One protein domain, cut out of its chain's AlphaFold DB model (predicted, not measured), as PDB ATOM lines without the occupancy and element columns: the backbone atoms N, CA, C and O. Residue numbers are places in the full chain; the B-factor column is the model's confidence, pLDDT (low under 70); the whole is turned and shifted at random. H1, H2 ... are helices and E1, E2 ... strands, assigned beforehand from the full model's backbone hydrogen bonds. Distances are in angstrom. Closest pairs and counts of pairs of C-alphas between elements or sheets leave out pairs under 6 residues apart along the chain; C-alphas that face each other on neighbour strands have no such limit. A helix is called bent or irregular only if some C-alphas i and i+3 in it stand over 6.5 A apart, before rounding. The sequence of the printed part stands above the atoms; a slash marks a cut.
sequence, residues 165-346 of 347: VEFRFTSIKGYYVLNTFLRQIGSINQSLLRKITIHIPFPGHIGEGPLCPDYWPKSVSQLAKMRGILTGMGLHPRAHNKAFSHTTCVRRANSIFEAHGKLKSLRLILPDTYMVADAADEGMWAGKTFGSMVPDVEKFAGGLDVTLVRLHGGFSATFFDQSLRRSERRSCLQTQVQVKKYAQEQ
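AT A GLANCE: This is residues 165 to 346 of the 347 residues of an uncharacterized protein of Teratosphaeria nubilosa (UniProt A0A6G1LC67). A small parallel sheet, E1 E2 E4 E6, forms one part of a body whose other side is made by two helices side by side, H1 and H3, with H1 only grazing the sheet; H2 lies near H1, away from the sheet. Beyond the last residues of E2 and E4 sits a second, tiny antiparallel sheet, E3 E5, with the short H4 after it, and a tail sticks out with its residues 321 to 335 and 337 to 346, of which 337 to 344 belong to H5. The printed part has 182 residues, with five named helices and six named strands in the order E1 H1 E2 E3 H2 H3 E4 E5 H4 E6 H5. The class is mixed, helices and strands, though under half of the residues, 89, are in named elements. The whole is compact, with a radius of gyration of the C-alphas of 17.4 A and spans of 49 by 43 by 32 A.

HOW THE PARTS SIT: Start at E1, residues 166 to 169, an edge strand, and look for its parallel neighbour E2, residues 195 to 199, where N 169 and O 197 are 2.8 A apart, within hydrogen-bond range. Between them comes H1, residues 174 to 190, which completes a strand-helix-strand unit, two parallel neighbour strands with a helix between, whose crossover is right-handed. H1 is on the sheet but only grazes it with its residues 174 to 178; the closest C-alphas of H1 and E2 are those of Gly 174 and His 199, 6.1 A apart. H1 is irregular, with C-alphas 184 and 187 9.0 A apart and a kink of 72 degrees near residue 184. On the other side of E2 find E4, residues 265 to 270, parallel to it, with N 198 and O 267 2.8 A apart. E6, residues 305 to 310, is the other edge strand, parallel to E4, with N 268 and O 307 2.8 A apart. H3, residues 246 to 260, touches H1 at a shallow tilt of 27 degrees, the same way; their closest C-alphas are those of Asn 179 and Cys 249, 5.5 A apart. H2, residues 220 to 232, is close but not clearly touching H1; their closest C-alphas are those of Val 177 and Leu 230, 7.1 A apart. E3, residues 204 to 206, and E5, residues 274 to 276, are antiparallel, with N 275 and O 205 2.8 A apart. H4, residues 279 to 285, and H5, residues 335 to 344, touch no helix. In H2, H3 and H5 every O i to N i+4 pair is within hydrogen-bond range, against 10 of 13 in H1 and 0 of 3 in H4, where 3 of 4 O i to N i+3 pairs are.

IN THESE COORDINATES: Find C-alpha 166 at (-11.643, 158.293, 86.354), where E1 begins. H1 spans 16.6 A from first to last C-alpha, E2 13.8 A, H2 18.5 A and H3 21.5 A. E4 begins at C-alpha 265, (-15.216, 157.799, 78.115), and spans 16.0 A; E6 spans 16.2 A. E3 and E5 have three residues each. H4 is neither bent nor irregular, but only just: C-alphas 280 and 283 are 6.3 A apart. H5 spans 14.0 A and ends at C-alpha 344, (-22.875, 186.645, 68.005).

THE WHOLE: The two C-alphas farthest apart are those of Ala 239 and Glu 345, at 52.3 A. The printed part has no cut. Look for four long links: E3 to H2, H2 to H3, H4 to E6, and E6 to H5, the last with 24 residues. The mean pLDDT of the printed part is 73.0; 74 residues are under 70, among them residues 202 to 218, 275 to 292 and 312 to 346.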
ATOM      1  N   VAL A 165     -12.778 153.959  88.325       96.06
ATOM      2  CA  VAL A 165     -12.163 155.259  88.629       96.06
ATOM      3  C   VAL A 165     -11.818 156.034  87.353       96.06
ATOM      4  O   VAL A 165     -11.376 155.482  86.346       96.06
ATOM      5  N   GLU A 166     -12.019 157.349  87.405       95.88
ATOM      6  CA  GLU A 166     -11.643 158.293  86.354       95.88
ATOM      7  C   GLU A 166     -10.222 158.828  86.591       95.88
ATOM      8  O   GLU A 166      -9.965 159.510  87.585       95.88
ATOM      9  N   PHE A 167      -9.295 158.568  85.664       96.81
ATOM     10  CA  PHE A 167      -7.925 159.085  85.760       96.81
ATOM     11  C   PHE A 167      -7.814 160.457  85.093       96.81
ATOM     12  O   PHE A 167      -8.054 160.590  83.891       96.81
ATOM     13  N   ARG A 168      -7.433 161.477  85.872       95.25
ATOM     14  CA  ARG A 168      -7.383 162.883  85.441       95.25
ATOM     15  C   ARG A 168      -5.945 163.369  85.225       95.25
ATOM     16  O   ARG A 168      -5.141 163.406  86.150       95.25
ATOM     17  N   PHE A 169      -5.647 163.807  84.006       94.19
ATOM     18  CA  PHE A 169      -4.365 164.344  83.545       94.19
ATOM     19  C   PHE A 169      -4.571 165.770  83.002       94.19
ATOM     20  O   PHE A 169      -4.374 166.042  81.819       94.19
ATOM     21  N   THR A 170      -5.036 166.668  83.872       88.00
ATOM     22  CA  THR A 170      -5.582 167.994  83.513       88.00
ATOM     23  C   THR A 170      -4.538 169.042  83.111       88.00
ATOM     24  O   THR A 170      -4.885 170.031  82.477       88.00
ATOM     25  N   SER A 171      -3.262 168.842  83.457       85.12
ATOM     26  CA  SER A 171      -2.166 169.735  83.053       85.12
ATOM     27  C   SER A 171      -1.902 169.657  81.546       85.12
ATOM     28  O   SER A 171      -1.986 168.579  80.962       85.12
ATOM     29  N   ILE A 172      -1.419 170.751  80.947       78.62
ATOM     30  CA  ILE A 172      -0.833 170.805  79.590       78.62
ATOM     31  C   ILE A 172       0.217 169.696  79.371       78.62
ATOM     32  O   ILE A 172       0.373 169.152  78.278       78.62
ATOM     33  N   LYS A 173       0.931 169.296  80.432       83.69
ATOM     34  CA  LYS A 173       1.928 168.210  80.416       83.69
ATOM     35  C   LYS A 173       1.318 166.813  80.644       83.69
ATOM     36  O   LYS A 173       2.053 165.828  80.729       83.69
ATOM     37  N   GLY A 174      -0.010 166.702  80.691       90.38
ATOM     38  CA  GLY A 174      -0.782 165.504  81.026       90.38
ATOM     39  C   GLY A 174      -0.421 164.282  80.186       90.38
ATOM     40  O   GLY A 174      -0.242 163.204  80.744       90.38
ATOM     41  N   TYR A 175      -0.171 164.441  78.881       91.94
ATOM     42  CA  TYR A 175       0.252 163.328  78.018       91.94
ATOM     43  C   TYR A 175       1.611 162.721  78.393       91.94
ATOM     44  O   TYR A 175       1.816 161.527  78.174       91.94
ATOM     45  N   TYR A 176       2.538 163.486  78.984       91.62
ATOM     46  CA  TYR A 176       3.803 162.935  79.484       91.62
ATOM     47  C   TYR A 176       3.578 162.061  80.722       91.62
ATOM     48  O   TYR A 176       4.176 160.984  80.830       91.62
ATOM     49  N   VAL A 177       2.695 162.505  81.623       94.19
ATOM     50  CA  VAL A 177       2.275 161.756  82.815       94.19
ATOM     51  C   VAL A 177       1.532 160.491  82.382       94.19
ATOM     52  O   VAL A 177       1.985 159.397  82.702       94.19
ATOM     53  N   LEU A 178       0.486 160.625  81.558       96.06
ATOM     54  CA  LEU A 178      -0.332 159.532  81.025       96.06
ATOM     55  C   LEU A 178       0.512 158.467  80.311       96.06
ATOM     56  O   LEU A 178       0.458 157.304  80.691       96.06
ATOM     57  N   ASN A 179       1.336 158.821  79.317       95.44
ATOM     58  CA  ASN A 179       2.167 157.834  78.605       95.44
ATOM     59  C   ASN A 179       3.171 157.126  79.544       95.44
ATOM     60  O   ASN A 179       3.551 155.979  79.295       95.44
ATOM     61  N   THR A 180       3.605 157.781  80.625       95.12
ATOM     62  CA  THR A 180       4.484 157.157  81.625       95.12
ATOM     63  C   THR A 180       3.699 156.228  82.555       95.12
ATOM     64  O   THR A 180       4.114 155.087  82.750       95.12
ATOM     65  N   PHE A 181       2.539 156.675  83.038       96.44
ATOM     66  CA  PHE A 181       1.577 155.915  83.837       96.44
ATOM     67  C   PHE A 181       1.101 154.650  83.113       96.44
ATOM     68  O   PHE A 181       1.287 153.554  83.636       96.44
ATOM     69  N   LEU A 182       0.605 154.771  81.872       96.56
ATOM     70  CA  LEU A 182       0.181 153.642  81.036       96.56
ATOM     71  C   LEU A 182       1.286 152.586  80.930       96.56
ATOM     72  O   LEU A 182       1.028 151.393  81.078       96.56
ATOM     73  N   ARG A 183       2.541 153.008  80.724       94.56
ATOM     74  CA  ARG A 183       3.674 152.078  80.655       94.56
ATOM     75  C   ARG A 183       3.949 151.378  81.990       94.56
ATOM     76  O   ARG A 183       4.379 150.231  81.972       94.56
ATOM     77  N   GLN A 184       3.739 152.063  83.112       95.06
ATOM     78  CA  GLN A 184       4.035 151.559  84.452       95.06
ATOM     79  C   GLN A 184       2.957 150.605  84.984       95.06
ATOM     80  O   GLN A 184       3.309 149.632  85.644       95.06
ATOM     81  N   ILE A 185       1.675 150.817  84.654       95.31
ATOM     82  CA  ILE A 185       0.593 149.892  85.044       95.31
ATOM     83  C   ILE A 185       0.609 148.575  84.246       95.31
ATOM     84  O   ILE A 185       0.100 147.567  84.729       95.31
ATOM     85  N   GLY A 186       1.211 148.562  83.050       95.25
ATOM     86  CA  GLY A 186       1.341 147.373  82.199       95.25
ATOM     87  C   GLY A 186       0.094 147.033  81.367       95.25
ATOM     88  O   GLY A 186      -0.997 147.547  81.601       95.25
ATOM     89  N   SER A 187       0.265 146.160  80.365       96.56
ATOM     90  CA  SER A 187      -0.748 145.884  79.326       96.56
ATOM     91  C   SER A 187      -2.089 145.374  79.874       96.56
ATOM     92  O   SER A 187      -3.147 145.832  79.448       96.56
ATOM     93  N   ILE A 188      -2.056 144.486  80.873       96.19
ATOM     94  CA  ILE A 188      -3.269 143.928  81.496       96.19
ATOM     95  C   ILE A 188      -4.135 145.059  82.073       96.19
ATOM     96  O   ILE A 188      -5.310 145.171  81.728       96.19
ATOM     97  N   ASN A 189      -3.529 145.954  82.858       96.75
ATOM     98  CA  ASN A 189      -4.220 147.076  83.497       96.75
ATOM     99  C   ASN A 189      -4.620 148.178  82.509       96.75
ATOM    100  O   ASN A 189      -5.683 148.771  82.665       96.75
ATOM    101  N   GLN A 190      -3.840 148.411  81.445       97.12
ATOM    102  CA  GLN A 190      -4.263 149.286  80.341       97.12
ATOM    103  C   GLN A 190      -5.603 148.820  79.742       97.12
ATOM    104  O   GLN A 190      -6.473 149.648  79.490       97.12
ATOM    105  N   SER A 191      -5.805 147.505  79.587       96.38
ATOM    106  CA  SER A 191      -7.061 146.936  79.073       96.38
ATOM    107  C   SER A 191      -8.262 147.106  80.020       96.38
ATOM    108  O   SER A 191      -9.418 146.953  79.610       96.38
ATOM    109  N   LEU A 192      -8.013 147.428  81.292       97.06
ATOM    110  CA  LEU A 192      -9.040 147.657  82.308       97.06
ATOM    111  C   LEU A 192      -9.488 149.123  82.375       97.06
ATOM    112  O   LEU A 192     -10.574 149.370  82.885       97.06
ATOM    113  N   LEU A 193      -8.736 150.068  81.798       97.56
ATOM    114  CA  LEU A 193      -9.085 151.493  81.789       97.56
ATOM    115  C   LEU A 193     -10.415 151.761  81.067       97.56
ATOM    116  O   LEU A 193     -10.613 151.340  79.924       97.56
ATOM    117  N   ARG A 194     -11.331 152.486  81.722       97.12
ATOM    118  CA  ARG A 194     -12.637 152.876  81.141       97.12
ATOM    119  C   ARG A 194     -12.848 154.379  81.013       97.12
ATOM    120  O   ARG A 194     -13.524 154.788  80.074       97.12
ATOM    121  N   LYS A 195     -12.301 155.180  81.929       97.38
ATOM    122  CA  LYS A 195     -12.576 156.619  82.046       97.38
ATOM    123  C   LYS A 195     -11.265 157.392  82.158       97.38
ATOM    124  O   LYS A 195     -10.521 157.214  83.124       97.38
ATOM    125  N   ILE A 196     -10.976 158.242  81.177       97.12
ATOM    126  CA  ILE A 196      -9.781 159.090  81.172       97.12
ATOM    127  C   ILE A 196     -10.185 160.520  80.859       97.12
ATOM    128  O   ILE A 196     -10.925 160.778  79.918       97.12
ATOM    129  N   THR A 197      -9.632 161.446  81.626       95.94
ATOM    130  CA  THR A 197      -9.790 162.880  81.426       95.94
ATOM    131  C   THR A 197      -8.407 163.470  81.224       95.94
ATOM    132  O   THR A 197      -7.526 163.269  82.059       95.94
ATOM    133  N   ILE A 198      -8.171 164.173  80.123       94.50
ATOM    134  CA  ILE A 198      -6.847 164.689  79.766       94.50
ATOM    135  C   ILE A 198      -6.938 166.068  79.123       94.50
ATOM    136  O   ILE A 198      -7.876 166.357  78.389       94.50
ATOM    137  N   HIS A 199      -5.951 166.920  79.390       89.00
ATOM    138  CA  HIS A 199      -5.786 168.182  78.677       89.00
ATOM    139  C   HIS A 199      -5.724 167.968  77.162       89.00
ATOM    140  O   HIS A 199      -5.068 167.044  76.681       89.00
ATOM    141  N   ILE A 200      -6.357 168.855  76.402       84.94
ATOM    142  CA  ILE A 200      -6.395 168.760  74.950       84.94
ATOM    143  C   ILE A 200      -4.975 168.874  74.353       84.94
ATOM    144  O   ILE A 200      -4.195 169.737  74.759       84.94
ATOM    145  N   PRO A 201      -4.584 168.017  73.398       72.06
ATOM    146  CA  PRO A 201      -3.246 168.057  72.793       72.06
ATOM    147  C   PRO A 201      -3.103 169.110  71.679       72.06
ATOM    148  O   PRO A 201      -2.058 169.146  71.020       72.06
ATOM    149  N   PHE A 202      -4.152 169.895  71.415       67.88
ATOM    150  CA  PHE A 202      -4.252 170.743  70.231       67.88
ATOM    151  C   PHE A 202      -3.221 171.885  70.212       67.88
ATOM    152  O   PHE A 202      -2.919 172.471  71.256       67.88
ATOM    153  N   PRO A 203      -2.707 172.251  69.022       57.78
ATOM    154  CA  PRO A 203      -2.043 173.527  68.815       57.78
ATOM    155  C   PRO A 203      -3.053 174.671  68.943       57.78
ATOM    156  O   PRO A 203      -3.849 174.924  68.043       57.78
ATOM    157  N   GLY A 204      -2.982 175.383  70.060       56.91
ATOM    158  CA  GLY A 204      -3.648 176.663  70.243       56.91
ATOM    159  C   GLY A 204      -2.721 177.635  70.946       56.91
ATOM    160  O   GLY A 204      -1.750 177.235  71.602       56.91
ATOM    161  N   HIS A 205      -3.045 178.917  70.838       56.16
ATOM    162  CA  HIS A 205      -2.478 179.910  71.730       56.16
ATOM    163  C   HIS A 205      -3.236 179.806  73.048       56.16
ATOM    164  O   HIS A 205      -4.305 180.380  73.210       56.16
ATOM    165  N   ILE A 206      -2.682 179.050  73.998       57.53
ATOM    166  CA  ILE A 206      -2.987 179.285  75.411       57.53
ATOM    167  C   ILE A 206      -2.542 180.731  75.649       57.53
ATOM    168  O   ILE A 206      -1.362 181.012  75.459       57.53
ATOM    169  N   GLY A 207      -3.504 181.626  75.895       44.84
ATOM    170  CA  GLY A 207      -3.473 183.077  75.660       44.84
ATOM    171  C   GLY A 207      -2.524 183.886  76.541       44.84
ATOM    172  O   GLY A 207      -2.915 184.865  77.162       44.84
ATOM    173  N   GLU A 208      -1.267 183.474  76.580       42.62
ATOM    174  CA  GLU A 208      -0.154 184.066  77.294       42.62
ATOM    175  C   GLU A 208       1.089 183.874  76.411       42.62
ATOM    176  O   GLU A 208       1.300 182.808  75.832       42.62
ATOM    177  N   GLY A 209       1.908 184.918  76.266       48.53
ATOM    178  CA  GLY A 209       3.096 184.878  75.406       48.53
ATOM    179  C   GLY A 209       4.232 183.997  75.969       48.53
ATOM    180  O   GLY A 209       3.988 183.065  76.735       48.53
ATOM    181  N   PRO A 210       5.516 184.312  75.700       51.22
ATOM    182  CA  PRO A 210       6.661 183.560  76.247       51.22
ATOM    183  C   PRO A 210       6.783 183.585  77.791       51.22
ATOM    184  O   PRO A 210       7.756 183.071  78.337       51.22
ATOM    185  N   LEU A 211       5.812 184.187  78.484       45.88
ATOM    186  CA  LEU A 211       5.678 184.264  79.935       45.88
ATOM    187  C   LEU A 211       4.820 183.137  80.535       45.88
ATOM    188  O   LEU A 211       4.889 182.942  81.747       45.88
ATOM    189  N   CYS A 212       4.053 182.382  79.733       52.38
ATOM    190  CA  CYS A 212       3.252 181.276  80.259       52.38
ATOM    191  C   CYS A 212       4.170 180.205  80.885       52.38
ATOM    192  O   CYS A 212       4.943 179.575  80.149       52.38
ATOM    193  N   PRO A 213       4.098 179.921  82.203       50.25
ATOM    194  CA  PRO A 213       5.047 179.022  82.871       50.25
ATOM    195  C   PRO A 213       4.991 177.576  82.365       50.25
ATOM    196  O   PRO A 213       5.916 176.795  82.614       50.25
ATOM    197  N   ASP A 214       3.914 177.211  81.665       49.44
ATOM    198  CA  ASP A 214       3.698 175.898  81.069       49.44
ATOM    199  C   ASP A 214       3.974 175.822  79.561       49.44
ATOM    200  O   ASP A 214       4.158 174.707  79.056       49.44
ATOM    201  N   TYR A 215       4.128 176.955  78.859       53.69
ATOM    202  CA  TYR A 215       4.595 176.975  77.469       53.69
ATOM    203  C   TYR A 215       6.101 176.684  77.425       53.69
ATOM    204  O   TYR A 215       6.957 177.563  77.394       53.69
ATOM    205  N   TRP A 216       6.434 175.397  77.493       52.34
ATOM    206  CA  TRP A 216       7.806 174.899  77.562       52.34
ATOM    207  C   TRP A 216       8.375 174.658  76.150       52.34
ATOM    208  O   TRP A 216       8.054 173.632  75.535       52.34
ATOM    209  N   PRO A 217       9.224 175.559  75.600       53.38
ATOM    210  CA  PRO A 217       9.924 175.293  74.348       53.38
ATOM    211  C   PRO A 217      10.806 174.049  74.510       53.38
ATOM    212  O   PRO A 217      11.530 173.923  75.496       53.38
ATOM    213  N   LYS A 218      10.762 173.138  73.525       63.38
ATOM    214  CA  LYS A 218      11.232 171.727  73.568       63.38
ATOM    215  C   LYS A 218      12.758 171.512  73.711       63.38
ATOM    216  O   LYS A 218      13.323 170.595  73.116       63.38
ATOM    217  N   SER A 219      13.432 172.343  74.492       72.75
ATOM    218  CA  SER A 219      14.829 172.224  74.887       72.75
ATOM    219  C   SER A 219      15.100 170.918  75.647       72.75
ATOM    220  O   SER A 219      14.269 170.399  76.399       72.75
ATOM    221  N   VAL A 220      16.307 170.379  75.460       75.50
ATOM    222  CA  VAL A 220      16.734 169.111  76.074       75.50
ATOM    223  C   VAL A 220      16.750 169.203  77.607       75.50
ATOM    224  O   VAL A 220      16.357 168.253  78.285       75.50
ATOM    225  N   SER A 221      17.130 170.362  78.153       79.31
ATOM    226  CA  SER A 221      17.131 170.651  79.592       79.31
ATOM    227  C   SER A 221      15.730 170.591  80.208       79.31
ATOM    228  O   SER A 221      15.553 170.021  81.287       79.31
ATOM    229  N   GLN A 222      14.705 171.095  79.515       76.88
ATOM    230  CA  GLN A 222      13.321 171.026  79.987       76.88
ATOM    231  C   GLN A 222      12.759 169.598  79.954       76.88
ATOM    232  O   GLN A 222      12.088 169.188  80.903       76.88
ATOM    233  N   LEU A 223      13.096 168.785  78.944       81.50
ATOM    234  CA  LEU A 223      12.749 167.355  78.951       81.50
ATOM    235  C   LEU A 223      13.452 166.596  80.091       81.50
ATOM    236  O   LEU A 223      12.845 165.716  80.705       81.50
ATOM    237  N   ALA A 224      14.695 166.954  80.430       84.25
ATOM    238  CA  ALA A 224      15.387 166.411  81.599       84.25
ATOM    239  C   ALA A 224      14.707 166.827  82.920       84.25
ATOM    240  O   ALA A 224      14.456 165.971  83.771       84.25
ATOM    241  N   LYS A 225      14.306 168.099  83.067       84.75
ATOM    242  CA  LYS A 225      13.535 168.583  84.227       84.75
ATOM    243  C   LYS A 225      12.187 167.863  84.355       84.75
ATOM    244  O   LYS A 225      11.833 167.438  85.451       84.75
ATOM    245  N   MET A 226      11.477 167.642  83.244       84.56
ATOM    246  CA  MET A 226      10.219 166.883  83.213       84.56
ATOM    247  C   MET A 226      10.396 165.444  83.712       84.56
ATOM    248  O   MET A 226       9.583 164.946  84.487       84.56
ATOM    249  N   ARG A 227      11.489 164.779  83.325       86.56
ATOM    250  CA  ARG A 227      11.830 163.448  83.847       86.56
ATOM    251  C   ARG A 227      12.118 163.470  85.339       86.56
ATOM    252  O   ARG A 227      11.646 162.584  86.033       86.56
ATOM    253  N   GLY A 228      12.849 164.474  85.827       87.50
ATOM    254  CA  GLY A 228      13.099 164.655  87.258       87.50
ATOM    255  C   GLY A 228      11.803 164.796  88.063       87.50
ATOM    256  O   GLY A 228      11.662 164.149  89.096       87.50
ATOM    257  N   ILE A 229      10.838 165.569  87.550       88.00
ATOM    258  CA  ILE A 229       9.497 165.709  88.142       88.00
ATOM    259  C   ILE A 229       8.773 164.355  88.159       88.00
ATOM    260  O   ILE A 229       8.337 163.919  89.219       88.00
ATOM    261  N   LEU A 230       8.703 163.652  87.024       90.12
ATOM    262  CA  LEU A 230       8.038 162.345  86.935       90.12
ATOM    263  C   LEU A 230       8.666 161.299  87.864       90.12
ATOM    264  O   LEU A 230       7.942 160.632  88.595       90.12
ATOM    265  N   THR A 231       9.996 161.203  87.912       91.12
ATOM    266  CA  THR A 231      10.692 160.313  88.851       91.12
ATOM    267  C   THR A 231      10.413 160.707  90.307       91.12
ATOM    268  O   THR A 231      10.243 159.829  91.147       91.12
ATOM    269  N   GLY A 232      10.285 162.005  90.607       87.75
ATOM    270  CA  GLY A 232       9.829 162.500  91.912       87.75
ATOM    271  C   GLY A 232       8.391 162.096  92.265       87.75
ATOM    272  O   GLY A 232       8.092 161.897  93.436       87.75
ATOM    273  N   MET A 233       7.527 161.893  91.265       87.12
ATOM    274  CA  MET A 233       6.176 161.325  91.413       87.12
ATOM    275  C   MET A 233       6.165 159.779  91.461       87.12
ATOM    276  O   MET A 233       5.102 159.174  91.360       87.12
ATOM    277  N   GLY A 234       7.326 159.114  91.530       89.75
ATOM    278  CA  GLY A 234       7.432 157.648  91.443       89.75
ATOM    279  C   GLY A 234       7.154 157.071  90.044       89.75
ATOM    280  O   GLY A 234       7.051 155.851  89.875       89.75
ATOM    281  N   LEU A 235       7.036 157.926  89.023       92.31
ATOM    282  CA  LEU A 235       6.803 157.530  87.638       92.31
ATOM    283  C   LEU A 235       8.123 157.323  86.903       92.31
ATOM    284  O   LEU A 235       8.998 158.177  86.897       92.31
ATOM    285  N   HIS A 236       8.247 156.164  86.268       91.81
ATOM    286  CA  HIS A 236       9.404 155.700  85.512       91.81
ATOM    287  C   HIS A 236       9.504 156.263  84.076       91.81
ATOM    288  O   HIS A 236       8.998 155.561  83.199       91.81
ATOM    289  N   PRO A 237      10.082 157.426  83.694       88.44
ATOM    290  CA  PRO A 237      10.153 157.821  82.273       88.44
ATOM    291  C   PRO A 237      10.958 156.831  81.398       88.44
ATOM    292  O   PRO A 237      11.635 155.935  81.900       88.44
ATOM    293  N   ARG A 238      10.893 156.956  80.060       83.25
ATOM    294  CA  ARG A 238      11.829 156.237  79.163       83.25
ATOM    295  C   ARG A 238      13.160 156.989  79.100       83.25
ATOM    296  O   ARG A 238      13.146 158.205  78.930       83.25
ATOM    297  N   ALA A 239      14.289 156.274  79.130       76.62
ATOM    298  CA  ALA A 239      15.637 156.860  79.148       76.62
ATOM    299  C   ALA A 239      16.016 157.665  77.882       76.62
ATOM    300  O   ALA A 239      16.702 158.682  77.976       76.62
ATOM    301  N   HIS A 240      15.525 157.307  76.690       74.62
ATOM    302  CA  HIS A 240      15.910 157.984  75.438       74.62
ATOM    303  C   HIS A 240      15.068 159.240  75.142       74.62
ATOM    304  O   HIS A 240      13.845 159.153  75.028       74.62
ATOM    305  N   ASN A 241      15.715 160.404  74.980       63.28
ATOM    306  CA  ASN A 241      15.041 161.705  74.791       63.28
ATOM    307  C   ASN A 241      14.134 161.738  73.549       63.28
ATOM    308  O   ASN A 241      12.994 162.186  73.636       63.28
ATOM    309  N   LYS A 242      14.591 161.185  72.414       67.25
ATOM    310  CA  LYS A 242      13.800 161.105  71.168       67.25
ATOM    311  C   LYS A 242      12.483 160.331  71.347       67.25
ATOM    312  O   LYS A 242      11.500 160.620  70.675       67.25
ATOM    313  N   ALA A 243      12.439 159.384  72.287       69.81
ATOM    314  CA  ALA A 243      11.243 158.614  72.623       69.81
ATOM    315  C   ALA A 243      10.320 159.318  73.639       69.81
ATOM    316  O   ALA A 243       9.337 158.707  74.057       69.81
ATOM    317  N   PHE A 244      10.635 160.546  74.058       79.81
ATOM    318  CA  PHE A 244       9.946 161.291  75.112       79.81
ATOM    319  C   PHE A 244       9.591 162.722  74.661       79.81
ATOM    320  O   PHE A 244       9.789 163.692  75.384       79.81
ATOM    321  N   SER A 245       9.082 162.858  73.434       82.94
ATOM    322  CA  SER A 245       8.491 164.097  72.910       82.94
ATOM    323  C   SER A 245       6.963 164.078  73.030       82.94
ATOM    324  O   SER A 245       6.364 163.002  73.005       82.94
ATOM    325  N   HIS A 246       6.327 165.255  73.121       82.94
ATOM    326  CA  HIS A 246       4.867 165.386  73.265       82.94
ATOM    327  C   HIS A 246       4.089 164.561  72.229       82.94
ATOM    328  O   HIS A 246       3.319 163.679  72.594       82.94
ATOM    329  N   THR A 247       4.373 164.761  70.938       82.25
ATOM    330  CA  THR A 247       3.718 164.045  69.827       82.25
ATOM    331  C   THR A 247       3.904 162.530  69.905       82.25
ATOM    332  O   THR A 247       2.988 161.773  69.593       82.25
ATOM    333  N   THR A 248       5.062 162.060  70.381       86.94
ATOM    334  CA  THR A 248       5.302 160.626  70.603       86.94
ATOM    335  C   THR A 248       4.512 160.088  71.795       86.94
ATOM    336  O   THR A 248       4.086 158.936  71.754       86.94
ATOM    337  N   CYS A 249       4.307 160.890  72.844       89.75
ATOM    338  CA  CYS A 249       3.501 160.508  74.004       89.75
ATOM    339  C   CYS A 249       2.007 160.454  73.654       89.75
ATOM    340  O   CYS A 249       1.371 159.456  73.974       89.75
ATOM    341  N   VAL A 250       1.488 161.452  72.925       90.56
ATOM    342  CA  VAL A 250       0.111 161.473  72.393       90.56
ATOM    343  C   VAL A 250      -0.145 160.249  71.511       90.56
ATOM    344  O   VAL A 250      -0.989 159.421  71.841       90.56
ATOM    345  N   ARG A 251       0.665 160.053  70.458       90.06
ATOM    346  CA  ARG A 251       0.518 158.918  69.530       90.06
ATOM    347  C   ARG A 251       0.568 157.560  70.237       90.06
ATOM    348  O   ARG A 251      -0.141 156.643  69.842       90.06
ATOM    349  N   ARG A 252       1.407 157.407  71.269       92.62
ATOM    350  CA  ARG A 252       1.479 156.160  72.051       92.62
ATOM    351  C   ARG A 252       0.288 155.962  72.974       92.62
ATOM    352  O   ARG A 252      -0.167 154.834  73.077       92.62
ATOM    353  N   ALA A 253      -0.196 157.012  73.635       94.88
ATOM    354  CA  ALA A 253      -1.397 156.922  74.456       94.88
ATOM    355  C   ALA A 253      -2.596 156.484  73.601       94.88
ATOM    356  O   ALA A 253      -3.232 155.484  73.921       94.88
ATOM    357  N   ASN A 254      -2.806 157.137  72.456       93.81
ATOM    358  CA  ASN A 254      -3.893 156.808  71.534       93.81
ATOM    359  C   ASN A 254      -3.738 155.395  70.955       93.81
ATOM    360  O   ASN A 254      -4.670 154.606  71.030       93.81
ATOM    361  N   SER A 255      -2.533 155.013  70.514       94.88
ATOM    362  CA  SER A 255      -2.247 153.641  70.068       94.88
ATOM    363  C   SER A 255      -2.499 152.581  71.150       94.88
ATOM    364  O   SER A 255      -2.897 151.475  70.806       94.88
ATOM    365  N   ILE A 256      -2.291 152.889  72.437       95.75
ATOM    366  CA  ILE A 256      -2.635 151.985  73.547       95.75
ATOM    367  C   ILE A 256      -4.157 151.906  73.722       95.75
ATOM    368  O   ILE A 256      -4.686 150.811  73.879       95.75
ATOM    369  N   PHE A 257      -4.870 153.034  73.672       95.69
ATOM    370  CA  PHE A 257      -6.333 153.047  73.788       95.69
ATOM    371  C   PHE A 257      -7.002 152.267  72.653       95.69
ATOM    372  O   PHE A 257      -7.841 151.410  72.920       95.69
ATOM    373  N   GLU A 258      -6.569 152.502  71.416       95.19
ATOM    374  CA  GLU A 258      -7.039 151.804  70.217       95.19
ATOM    375  C   GLU A 258      -6.701 150.309  70.238       95.19
ATOM    376  O   GLU A 258      -7.553 149.493  69.910       95.19
ATOM    377  N   ALA A 259      -5.488 149.928  70.662       95.88
ATOM    378  CA  ALA A 259      -5.085 148.519  70.718       95.88
ATOM    379  C   ALA A 259      -5.883 147.700  71.746       95.88
ATOM    380  O   ALA A 259      -6.035 146.492  71.576       95.88
ATOM    381  N   HIS A 260      -6.383 148.338  72.811       94.81
ATOM    382  CA  HIS A 260      -7.233 147.674  73.803       94.81
ATOM    383  C   HIS A 260      -8.731 147.795  73.504       94.81
ATOM    384  O   HIS A 260      -9.481 146.953  73.990       94.81
ATOM    385  N   GLY A 261      -9.182 148.825  72.777       93.31
ATOM    386  CA  GLY A 261     -10.570 149.003  72.309       93.31
ATOM    387  C   GLY A 261     -11.652 149.112  73.399       93.31
ATOM    388  O   GLY A 261     -12.842 149.093  73.092       93.31
ATOM    389  N   LYS A 262     -11.259 149.196  74.680       95.56
ATOM    390  CA  LYS A 262     -12.152 149.095  75.855       95.56
ATOM    391  C   LYS A 262     -12.356 150.409  76.625       95.56
ATOM    392  O   LYS A 262     -13.059 150.402  77.636       95.56
ATOM    393  N   LEU A 263     -11.738 151.515  76.204       96.38
ATOM    394  CA  LEU A 263     -11.997 152.828  76.806       96.38
ATOM    395  C   LEU A 263     -13.453 153.226  76.508       96.38
ATOM    396  O   LEU A 263     -13.889 153.086  75.372       96.38
ATOM    397  N   LYS A 264     -14.201 153.678  77.522       96.00
ATOM    398  CA  LYS A 264     -15.622 154.044  77.388       96.00
ATOM    399  C   LYS A 264     -15.841 155.549  77.310       96.00
ATOM    400  O   LYS A 264     -16.684 155.971  76.536       96.00
ATOM    401  N   SER A 265     -15.109 156.336  78.099       95.88
ATOM    402  CA  SER A 265     -15.216 157.799  78.115       95.88
ATOM    403  C   SER A 265     -13.828 158.443  78.114       95.88
ATOM    404  O   SER A 265     -12.962 158.091  78.927       95.88
ATOM    405  N   LEU A 266     -13.629 159.374  77.183       95.50
ATOM    406  CA  LEU A 266     -12.452 160.217  77.030       95.50
ATOM    407  C   LEU A 266     -12.882 161.686  77.102       95.50
ATOM    408  O   LEU A 266     -13.443 162.228  76.153       95.50
ATOM    409  N   ARG A 267     -12.578 162.347  78.218       94.25
ATOM    410  CA  ARG A 267     -12.858 163.773  78.396       94.25
ATOM    411  C   ARG A 267     -11.635 164.591  78.012       94.25
ATOM    412  O   ARG A 267     -10.569 164.438  78.611       94.25
ATOM    413  N   LEU A 268     -11.782 165.465  77.028       91.88
ATOM    414  CA  LEU A 268     -10.753 166.400  76.597       91.88
ATOM    415  C   LEU A 268     -10.976 167.733  77.313       91.88
ATOM    416  O   LEU A 268     -12.008 168.371  77.125       91.88
ATOM    417  N   ILE A 269     -10.021 168.153  78.140       89.38
ATOM    418  CA  ILE A 269     -10.084 169.434  78.845       89.38
ATOM    419  C   ILE A 269      -9.480 170.536  77.981       89.38
ATOM    420  O   ILE A 269      -8.291 170.505  77.660       89.38
ATOM    421  N   LEU A 270     -10.297 171.538  77.680       85.19
ATOM    422  CA  LEU A 270      -9.889 172.807  77.102       85.19
ATOM    423  C   LEU A 270      -9.588 173.797  78.246       85.19
ATOM    424  O   LEU A 270     -10.481 174.049  79.062       85.19
ATOM    425  N   PRO A 271      -8.369 174.360  78.352       77.81
ATOM    426  CA  PRO A 271      -8.118 175.435  79.303       77.81
ATOM    427  C   PRO A 271      -8.867 176.695  78.855       77.81
ATOM    428  O   PRO A 271      -9.062 176.926  77.663       77.81
ATOM    429  N   ASP A 272      -9.281 177.530  79.800       74.31
ATOM    430  CA  ASP A 272     -10.096 178.713  79.505       74.31
ATOM    431  C   ASP A 272      -9.411 179.709  78.577       74.31
ATOM    432  O   ASP A 272     -10.051 180.276  77.692       74.31
ATOM    433  N   THR A 273      -8.100 179.855  78.760       69.81
ATOM    434  CA  THR A 273      -7.200 180.683  77.961       69.81
ATOM    435  C   THR A 273      -6.901 180.091  76.584       69.81
ATOM    436  O   THR A 273      -6.121 180.679  75.843       69.81
ATOM    437  N   TYR A 274      -7.478 178.945  76.200       70.38
ATOM    438  CA  TYR A 274      -7.295 178.393  74.860       70.38
ATOM    439  C   TYR A 274      -7.933 179.295  73.801       70.38
ATOM    440  O   TYR A 274      -9.156 179.354  73.663       70.38
ATOM    441  N   MET A 275      -7.094 179.929  72.988       67.06
ATOM    442  CA  MET A 275      -7.498 180.550  71.738       67.06
ATOM    443  C   MET A 275      -7.226 179.577  70.589       67.06
ATOM    444  O   MET A 275      -6.118 179.046  70.440       67.06
ATOM    445  N   VAL A 276      -8.263 179.333  69.786       65.19
ATOM    446  CA  VAL A 276      -8.142 178.622  68.508       65.19
ATOM    447  C   VAL A 276      -7.189 179.434  67.628       65.19
ATOM    448  O   VAL A 276      -7.339 180.649  67.539       65.19
ATOM    449  N   ALA A 277      -6.188 178.784  67.029       62.09
ATOM    450  CA  ALA A 277      -5.307 179.455  66.078       62.09
ATOM    451  C   ALA A 277      -6.118 179.904  64.852       62.09
ATOM    452  O   ALA A 277      -6.988 179.161  64.394       62.09
ATOM    453  N   ASP A 278      -5.847 181.102  64.330       63.22
ATOM    454  CA  ASP A 278      -6.564 181.624  63.165       63.22
ATOM    455  C   ASP A 278      -6.361 180.725  61.935       63.22
ATOM    456  O   ASP A 278      -5.321 180.083  61.772       63.22
ATOM    457  N   ALA A 279      -7.322 180.736  61.006       57.81
ATOM    458  CA  ALA A 279      -7.261 179.946  59.769       57.81
ATOM    459  C   ALA A 279      -6.009 180.231  58.902       57.81
ATOM    460  O   ALA A 279      -5.615 179.409  58.079       57.81
ATOM    461  N   ALA A 280      -5.335 181.369  59.107       57.59
ATOM    462  CA  ALA A 280      -4.041 181.658  58.488       57.59
ATOM    463  C   ALA A 280      -2.905 180.753  59.018       57.59
ATOM    464  O   ALA A 280      -2.040 180.332  58.248       57.59
ATOM    465  N   ASP A 281      -2.929 180.398  60.307       55.62
ATOM    466  CA  ASP A 281      -1.982 179.463  60.925       55.62
ATOM    467  C   ASP A 281      -2.328 177.996  60.637       55.62
ATOM    468  O   ASP A 281      -1.452 177.130  60.749       55.62
ATOM    469  N   GLU A 282      -3.560 177.683  60.212       54.81
ATOM    470  CA  GLU A 282      -3.941 176.318  59.825       54.81
ATOM    471  C   GLU A 282      -3.006 175.751  58.751       54.81
ATOM    472  O   GLU A 282      -2.674 174.572  58.825       54.81
ATOM    473  N   GLY A 283      -2.455 176.560  57.838       58.00
ATOM    474  CA  GLY A 283      -1.447 176.101  56.868       58.00
ATOM    475  C   GLY A 283      -0.207 175.447  57.511       58.00
ATOM    476  O   GLY A 283       0.362 174.503  56.964       58.00
ATOM    477  N   MET A 284       0.180 175.872  58.720       53.38
ATOM    478  CA  MET A 284       1.307 175.318  59.489       53.38
ATOM    479  C   MET A 284       0.969 173.991  60.206       53.38
ATOM    480  O   MET A 284       1.868 173.223  60.603       53.38
ATOM    481  N   TRP A 285      -0.328 173.724  60.382       52.62
ATOM    482  CA  TRP A 285      -0.892 172.599  61.133       52.62
ATOM    483  C   TRP A 285      -1.668 171.597  60.261       52.62
ATOM    484  O   TRP A 285      -1.810 170.448  60.671       52.62
ATOM    485  N   ALA A 286      -2.060 171.958  59.037       52.56
ATOM    486  CA  ALA A 286      -2.849 171.144  58.109       52.56
ATOM    487  C   ALA A 286      -2.169 169.810  57.745       52.56
ATOM    488  O   ALA A 286      -2.840 168.799  57.557       52.56
ATOM    489  N   GLY A 287      -0.830 169.775  57.724       53.88
ATOM    490  CA  GLY A 287      -0.049 168.540  57.567       53.88
ATOM    491  C   GLY A 287       0.197 167.750  58.865       53.88
ATOM    492  O   GLY A 287       0.646 166.607  58.819       53.88
ATOM    493  N   LYS A 288      -0.076 168.329  60.042       55.94
ATOM    494  CA  LYS A 288       0.083 167.701  61.368       55.94
ATOM    495  C   LYS A 288      -1.291 167.328  61.914       55.94
ATOM    496  O   LYS A 288      -1.745 167.877  62.915       55.94
ATOM    497  N   THR A 289      -1.948 166.402  61.224       51.88
ATOM    498  CA  THR A 289      -3.363 166.087  61.423       51.88
ATOM    499  C   THR A 289      -3.739 165.833  62.888       51.88
ATOM    500  O   THR A 289      -3.222 164.935  63.565       51.88
ATOM    501  N   PHE A 290      -4.745 166.590  63.337       58.25
ATOM    502  CA  PHE A 290      -5.483 166.386  64.586       58.25
ATOM    503  C   PHE A 290      -6.042 164.953  64.718       58.25
ATOM    504  O   PHE A 290      -6.238 164.467  65.826       58.25
ATOM    505  N   GLY A 291      -6.206 164.218  63.612       60.72
ATOM    506  CA  GLY A 291      -6.548 162.789  63.626       60.72
ATOM    507  C   GLY A 291      -5.526 161.882  64.330       60.72
ATOM    508  O   GLY A 291      -5.850 160.752  64.658       60.72
ATOM    509  N   SER A 292      -4.304 162.352  64.612       66.50
ATOM    510  CA  SER A 292      -3.347 161.626  65.471       66.50
ATOM    511  C   SER A 292      -3.520 161.901  66.973       66.50
ATOM    512  O   SER A 292      -2.870 161.259  67.804       66.50
ATOM    513  N   MET A 293      -4.364 162.876  67.327       72.94
ATOM    514  CA  MET A 293      -4.541 163.415  68.675       72.94
ATOM    515  C   MET A 293      -5.777 162.882  69.402       72.94
ATOM    516  O   MET A 293      -5.718 162.716  70.620       72.94
ATOM    517  N   VAL A 294      -6.841 162.565  68.670       81.88
ATOM    518  CA  VAL A 294      -8.023 161.855  69.181       81.88
ATOM    519  C   VAL A 294      -7.918 160.387  68.743       81.88
ATOM    520  O   VAL A 294      -7.534 160.157  67.597       81.88
ATOM    521  N   PRO A 295      -8.201 159.397  69.612       85.06
ATOM    522  CA  PRO A 295      -8.255 157.994  69.209       85.06
ATOM    523  C   PRO A 295      -9.311 157.740  68.132       85.06
ATOM    524  O   PRO A 295     -10.366 158.374  68.128       85.06
ATOM    525  N   ASP A 296      -9.054 156.767  67.265       87.19
ATOM    526  CA  ASP A 296     -10.022 156.317  66.263       87.19
ATOM    527  C   ASP A 296     -11.254 155.660  66.917       87.19
ATOM    528  O   ASP A 296     -11.192 154.522  67.388       87.19
ATOM    529  N   VAL A 297     -12.374 156.391  66.949       87.81
ATOM    530  CA  VAL A 297     -13.640 155.993  67.596       87.81
ATOM    531  C   VAL A 297     -14.186 154.675  67.034       87.81
ATOM    532  O   VAL A 297     -14.775 153.897  67.783       87.81
ATOM    533  N   GLU A 298     -13.937 154.371  65.753       89.19
ATOM    534  CA  GLU A 298     -14.433 153.154  65.094       89.19
ATOM    535  C   GLU A 298     -13.746 151.872  65.636       89.19
ATOM    536  O   GLU A 298     -14.252 150.769  65.441       89.19
ATOM    537  N   LYS A 299     -12.645 151.996  66.402       88.88
ATOM    538  CA  LYS A 299     -11.936 150.870  67.056       88.88
ATOM    539  C   LYS A 299     -12.469 150.492  68.446       88.88
ATOM    540  O   LYS A 299     -11.950 149.558  69.060       88.88
ATOM    541  N   PHE A 300     -13.470 151.197  68.974       91.69
ATOM    542  CA  PHE A 300     -13.993 150.965  70.324       91.69
ATOM    543  C   PHE A 300     -15.317 150.196  70.273       91.69
ATOM    544  O   PHE A 300     -16.356 150.740  69.910       91.69
ATOM    545  N   ALA A 301     -15.289 148.924  70.682       80.31
ATOM    546  CA  ALA A 301     -16.385 147.969  70.466       80.31
ATOM    547  C   ALA A 301     -17.723 148.324  71.155       80.31
ATOM    548  O   ALA A 301     -18.755 147.765  70.801       80.31
ATOM    549  N   GLY A 302     -17.710 149.222  72.145       83.81
ATOM    550  CA  GLY A 302     -18.913 149.735  72.819       83.81
ATOM    551  C   GLY A 302     -19.222 151.204  72.520       83.81
ATOM    552  O   GLY A 302     -20.011 151.798  73.249       83.81
ATOM    553  N   GLY A 303     -18.559 151.796  71.520       90.56
ATOM    554  CA  GLY A 303     -18.473 153.243  71.335       90.56
ATOM    555  C   GLY A 303     -17.528 153.907  72.344       90.56
ATOM    556  O   GLY A 303     -17.404 153.472  73.491       90.56
ATOM    557  N   LEU A 304     -16.852 154.973  71.911       93.81
ATOM    558  CA  LEU A 304     -16.085 155.859  72.786       93.81
ATOM    559  C   LEU A 304     -16.841 157.183  72.937       93.81
ATOM    560  O   LEU A 304     -16.969 157.932  71.972       93.81
ATOM    561  N   ASP A 305     -17.302 157.481  74.149       92.38
ATOM    562  CA  ASP A 305     -17.820 158.798  74.521       92.38
ATOM    563  C   ASP A 305     -16.657 159.803  74.570       92.38
ATOM    564  O   ASP A 305     -15.812 159.738  75.466       92.38
ATOM    565  N   VAL A 306     -16.580 160.708  73.591       91.25
ATOM    566  CA  VAL A 306     -15.570 161.776  73.547       91.25
ATOM    567  C   VAL A 306     -16.239 163.107  73.873       91.25
ATOM    568  O   VAL A 306     -16.918 163.694  73.034       91.25
ATOM    569  N   THR A 307     -16.010 163.614  75.083       91.00
ATOM    570  CA  THR A 307     -16.573 164.894  75.542       91.00
ATOM    571  C   THR A 307     -15.506 165.975  75.612       91.00
ATOM    572  O   THR A 307     -14.424 165.767  76.163       91.00
ATOM    573  N   LEU A 308     -15.811 167.157  75.076       86.38
ATOM    574  CA  LEU A 308     -15.001 168.360  75.256       86.38
ATOM    575  C   LEU A 308     -15.518 169.120  76.485       86.38
ATOM    576  O   LEU A 308     -16.712 169.389  76.587       86.38
ATOM    577  N   VAL A 309     -14.631 169.452  77.422       87.00
ATOM    578  CA  VAL A 309     -14.970 170.094  78.700       87.00
ATOM    579  C   VAL A 309     -14.089 171.323  78.892       87.00
ATOM    580  O   VAL A 309     -12.866 171.213  78.836       87.00
ATOM    581  N   ARG A 310     -14.677 172.495  79.149       81.19
ATOM    582  CA  ARG A 310     -13.914 173.708  79.494       81.19
ATOM    583  C   ARG A 310     -13.701 173.803  81.006       81.19
ATOM    584  O   ARG A 310     -14.609 173.480  81.772       81.19
ATOM    585  N   LEU A 311     -12.508 174.220  81.427       72.56
ATOM    586  CA  LEU A 311     -12.056 174.102  82.818       72.56
ATOM    587  C   LEU A 311     -12.896 174.919  83.823       72.56
ATOM    588  O   LEU A 311     -13.101 174.426  84.931       72.56
ATOM    589  N   HIS A 312     -13.456 176.078  83.438       66.06
ATOM    590  CA  HIS A 312     -14.364 176.865  84.296       66.06
ATOM    591  C   HIS A 312     -15.793 177.070  83.738       66.06
ATOM    592  O   HIS A 312     -16.410 178.109  83.954       66.06
ATOM    593  N   GLY A 313     -16.385 176.049  83.102       41.59
ATOM    594  CA  GLY A 313     -17.851 175.882  83.185       41.59
ATOM    595  C   GLY A 313     -18.745 176.382  82.039       41.59
ATOM    596  O   GLY A 313     -19.949 176.498  82.248       41.59
ATOM    597  N   GLY A 314     -18.227 176.595  80.825       42.53
ATOM    598  CA  GLY A 314     -19.067 176.753  79.623       42.53
ATOM    599  C   GLY A 314     -18.334 176.322  78.344       42.53
ATOM    600  O   GLY A 314     -17.211 176.765  78.122       42.53
ATOM    601  N   PHE A 315     -18.852 175.460  77.465       43.28
ATOM    602  CA  PHE A 315     -20.176 174.818  77.377       43.28
ATOM    603  C   PHE A 315     -20.088 173.284  77.485       43.28
ATOM    604  O   PHE A 315     -19.020 172.700  77.308       43.28
ATOM    605  N   SER A 316     -21.239 172.635  77.693       41.22
ATOM    606  CA  SER A 316     -21.441 171.218  77.372       41.22
ATOM    607  C   SER A 316     -22.059 171.101  75.980       41.22
ATOM    608  O   SER A 316     -23.177 171.565  75.770       41.22
ATOM    609  N   ALA A 317     -21.360 170.451  75.054       42.19
ATOM    610  CA  ALA A 317     -21.922 169.987  73.792       42.19
ATOM    611  C   ALA A 317     -21.388 168.577  73.512       42.19
ATOM    612  O   ALA A 317     -20.181 168.370  73.374       42.19
ATOM    613  N   THR A 318     -22.290 167.599  73.456       37.97
ATOM    614  CA  THR A 318     -21.990 166.238  73.005       37.97
ATOM    615  C   THR A 318     -21.784 166.258  71.496       37.97
ATOM    616  O   THR A 318     -22.744 166.245  70.729       37.97
ATOM    617  N   PHE A 319     -20.527 166.314  71.064       49.31
ATOM    618  CA  PHE A 319     -20.171 166.056  69.672       49.31
ATOM    619  C   PHE A 319     -20.203 164.541  69.399       49.31
ATOM    620  O   PHE A 319     -19.955 163.754  70.308       49.31
ATOM    621  N   PHE A 320     -20.468 164.162  68.142       44.00
ATOM    622  CA  PHE A 320     -20.683 162.787  67.643       44.00
ATOM    623  C   PHE A 320     -22.086 162.184  67.849       44.00
ATOM    624  O   PHE A 320     -22.251 161.133  68.465       44.00
ATOM    625  N   ASP A 321     -23.080 162.773  67.179       41.38
ATOM    626  CA  ASP A 321     -24.177 161.974  66.613       41.38
ATOM    627  C   ASP A 321     -23.607 161.076  65.490       41.38
ATOM    628  O   ASP A 321     -22.853 161.537  64.627       41.38
ATOM    629  N   GLN A 322     -23.924 159.779  65.520       44.69
ATOM    630  CA  GLN A 322     -23.390 158.776  64.590       44.69
ATOM    631  C   GLN A 322     -24.120 158.735  63.231       44.69
ATOM    632  O   GLN A 322     -23.686 158.013  62.333       44.69
ATOM    633  N   SER A 323     -25.202 159.502  63.054       40.34
ATOM    634  CA  SER A 323     -26.091 159.437  61.883       40.34
ATOM    635  C   SER A 323     -25.616 160.188  60.622       40.34
ATOM    636  O   SER A 323     -26.137 159.939  59.532       40.34
ATOM    637  N   LEU A 324     -24.620 161.078  60.724       41.84
ATOM    638  CA  LEU A 324     -24.218 161.985  59.633       41.84
ATOM    639  C   LEU A 324     -23.314 161.334  58.564       41.84
ATOM    640  O   LEU A 324     -22.374 160.579  58.853       41.84
ATOM    641  N   ARG A 325     -23.579 161.653  57.287       45.53
ATOM    642  CA  ARG A 325     -22.976 160.996  56.113       45.53
ATOM    643  C   ARG A 325     -21.525 161.439  55.882       45.53
ATOM    644  O   ARG A 325     -21.072 162.499  56.311       45.53
ATOM    645  N   ARG A 326     -20.765 160.631  55.128       42.44
ATOM    646  CA  ARG A 326     -19.333 160.876  54.823       42.44
ATOM    647  C   ARG A 326     -19.036 162.241  54.174       42.44
ATOM    648  O   ARG A 326     -17.919 162.728  54.325       42.44
ATOM    649  N   SER A 327     -19.998 162.856  53.484       36.81
ATOM    650  CA  SER A 327     -19.888 164.214  52.928       36.81
ATOM    651  C   SER A 327     -19.897 165.302  54.009       36.81
ATOM    652  O   SER A 327     -19.139 166.263  53.918       36.81
ATOM    653  N   GLU A 328     -20.688 165.129  55.068       39.41
ATOM    654  CA  GLU A 328     -20.840 166.099  56.161       39.41
ATOM    655  C   GLU A 328     -19.670 166.027  57.150       39.41
ATOM    656  O   GLU A 328     -19.273 167.047  57.709       39.41
ATOM    657  N   ARG A 329     -18.993 164.870  57.257       44.50
ATOM    658  CA  ARG A 329     -17.731 164.735  58.014       44.50
ATOM    659  C   ARG A 329     -16.610 165.673  57.517       44.50
ATOM    660  O   ARG A 329     -15.704 165.970  58.288       44.50
ATOM    661  N   ARG A 330     -16.662 166.166  56.267       36.94
ATOM    662  CA  ARG A 330     -15.764 167.233  55.760       36.94
ATOM    663  C   ARG A 330     -16.266 168.655  56.055       36.94
ATOM    664  O   ARG A 330     -15.472 169.586  55.990       36.94
ATOM    665  N   SER A 331     -17.541 168.816  56.407       34.62
ATOM    666  CA  SER A 331     -18.152 170.092  56.804       34.62
ATOM    667  C   SER A 331     -18.010 170.390  58.306       34.62
ATOM    668  O   SER A 331     -18.081 171.543  58.711       34.62
ATOM    669  N   CYS A 332     -17.659 169.408  59.145       34.34
ATOM    670  CA  CYS A 332     -17.339 169.621  60.571       34.34
ATOM    671  C   CYS A 332     -16.043 170.428  60.852       34.34
ATOM    672  O   CYS A 332     -15.554 170.425  61.980       34.34
ATOM    673  N   LEU A 333     -15.490 171.120  59.847       35.69
ATOM    674  CA  LEU A 333     -14.534 172.226  60.005       35.69
ATOM    675  C   LEU A 333     -15.185 173.608  59.764       35.69
ATOM    676  O   LEU A 333     -14.683 174.615  60.252       35.69
ATOM    677  N   GLN A 334     -16.349 173.675  59.104       33.94
ATOM    678  CA  GLN A 334     -17.172 174.889  58.986       33.94
ATOM    679  C   GLN A 334     -17.971 175.201  60.266       33.94
ATOM    680  O   GLN A 334     -18.514 176.296  60.403       33.94
ATOM    681  N   THR A 335     -17.994 174.298  61.250       39.75
ATOM    682  CA  THR A 335     -18.606 174.523  62.571       39.75
ATOM    683  C   THR A 335     -17.964 175.666  63.362       39.75
ATOM    684  O   THR A 335     -18.625 176.208  64.244       39.75
ATOM    685  N   GLN A 336     -16.752 176.130  63.017       40.50
ATOM    686  CA  GLN A 336     -16.238 177.399  63.552       40.50
ATOM    687  C   GLN A 336     -17.147 178.588  63.193       40.50
ATOM    688  O   GLN A 336     -17.362 179.460  64.032       40.50
ATOM    689  N   VAL A 337     -17.733 178.612  61.989       40.53
ATOM    690  CA  VAL A 337     -18.658 179.679  61.572       40.53
ATOM    691  C   VAL A 337     -19.959 179.598  62.365       40.53
ATOM    692  O   VAL A 337     -20.446 180.625  62.820       40.53
ATOM    693  N   GLN A 338     -20.497 178.397  62.600       40.34
ATOM    694  CA  GLN A 338     -21.736 178.226  63.371       40.34
ATOM    695  C   GLN A 338     -21.562 178.535  64.863       40.34
ATOM    696  O   GLN A 338     -22.426 179.191  65.434       40.34
ATOM    697  N   VAL A 339     -20.434 178.167  65.483       42.53
ATOM    698  CA  VAL A 339     -20.130 178.563  66.873       42.53
ATOM    699  C   VAL A 339     -19.946 180.079  66.985       42.53
ATOM    700  O   VAL A 339     -20.438 180.681  67.935       42.53
ATOM    701  N   LYS A 340     -19.300 180.721  66.002       39.34
ATOM    702  CA  LYS A 340     -19.138 182.183  65.973       39.34
ATOM    703  C   LYS A 340     -20.472 182.904  65.746       39.34
ATOM    704  O   LYS A 340     -20.717 183.918  66.388       39.34
ATOM    705  N   LYS A 341     -21.348 182.349  64.902       37.78
ATOM    706  CA  LYS A 341     -22.689 182.883  64.638       37.78
ATOM    707  C   LYS A 341     -23.610 182.743  65.854       37.78
ATOM    708  O   LYS A 341     -24.214 183.726  66.253       37.78
ATOM    709  N   TYR A 342     -23.613 181.579  66.508       39.62
ATOM    710  CA  TYR A 342     -24.353 181.357  67.754       39.62
ATOM    711  C   TYR A 342     -23.848 182.254  68.894       39.62
ATOM    712  O   TYR A 342     -24.652 182.809  69.628       39.62
ATOM    713  N   ALA A 343     -22.532 182.472  69.011       39.25
ATOM    714  CA  ALA A 343     -21.987 183.428  69.976       39.25
ATOM    715  C   ALA A 343     -22.425 184.877  69.673       39.25
ATOM    716  O   ALA A 343     -22.859 185.575  70.579       39.25
ATOM    717  N   GLN A 344     -22.393 185.312  68.407       39.00
ATOM    718  CA  GLN A 344     -22.875 186.645  68.005       39.00
ATOM    719  C   GLN A 344     -24.396 186.825  68.153       39.00
ATOM    720  O   GLN A 344     -24.859 187.945  68.338       39.00
ATOM    721  N   GLU A 345     -25.175 185.744  68.081       37.69
ATOM    722  CA  GLU A 345     -26.629 185.738  68.302       37.69
ATOM    723  C   GLU A 345     -27.011 185.646  69.798       37.69
ATOM    724  O   GLU A 345     -28.197 185.698  70.124       37.69
ATOM    725  N   GLN A 346     -26.042 185.505  70.715       36.78
ATOM    726  CA  GLN A 346     -26.262 185.418  72.170       36.78
ATOM    727  C   GLN A 346     -25.620 186.561  72.986       36.78
ATOM    728  O   GLN A 346     -25.918 186.663  74.176       36.78
TER     729      GLN A 346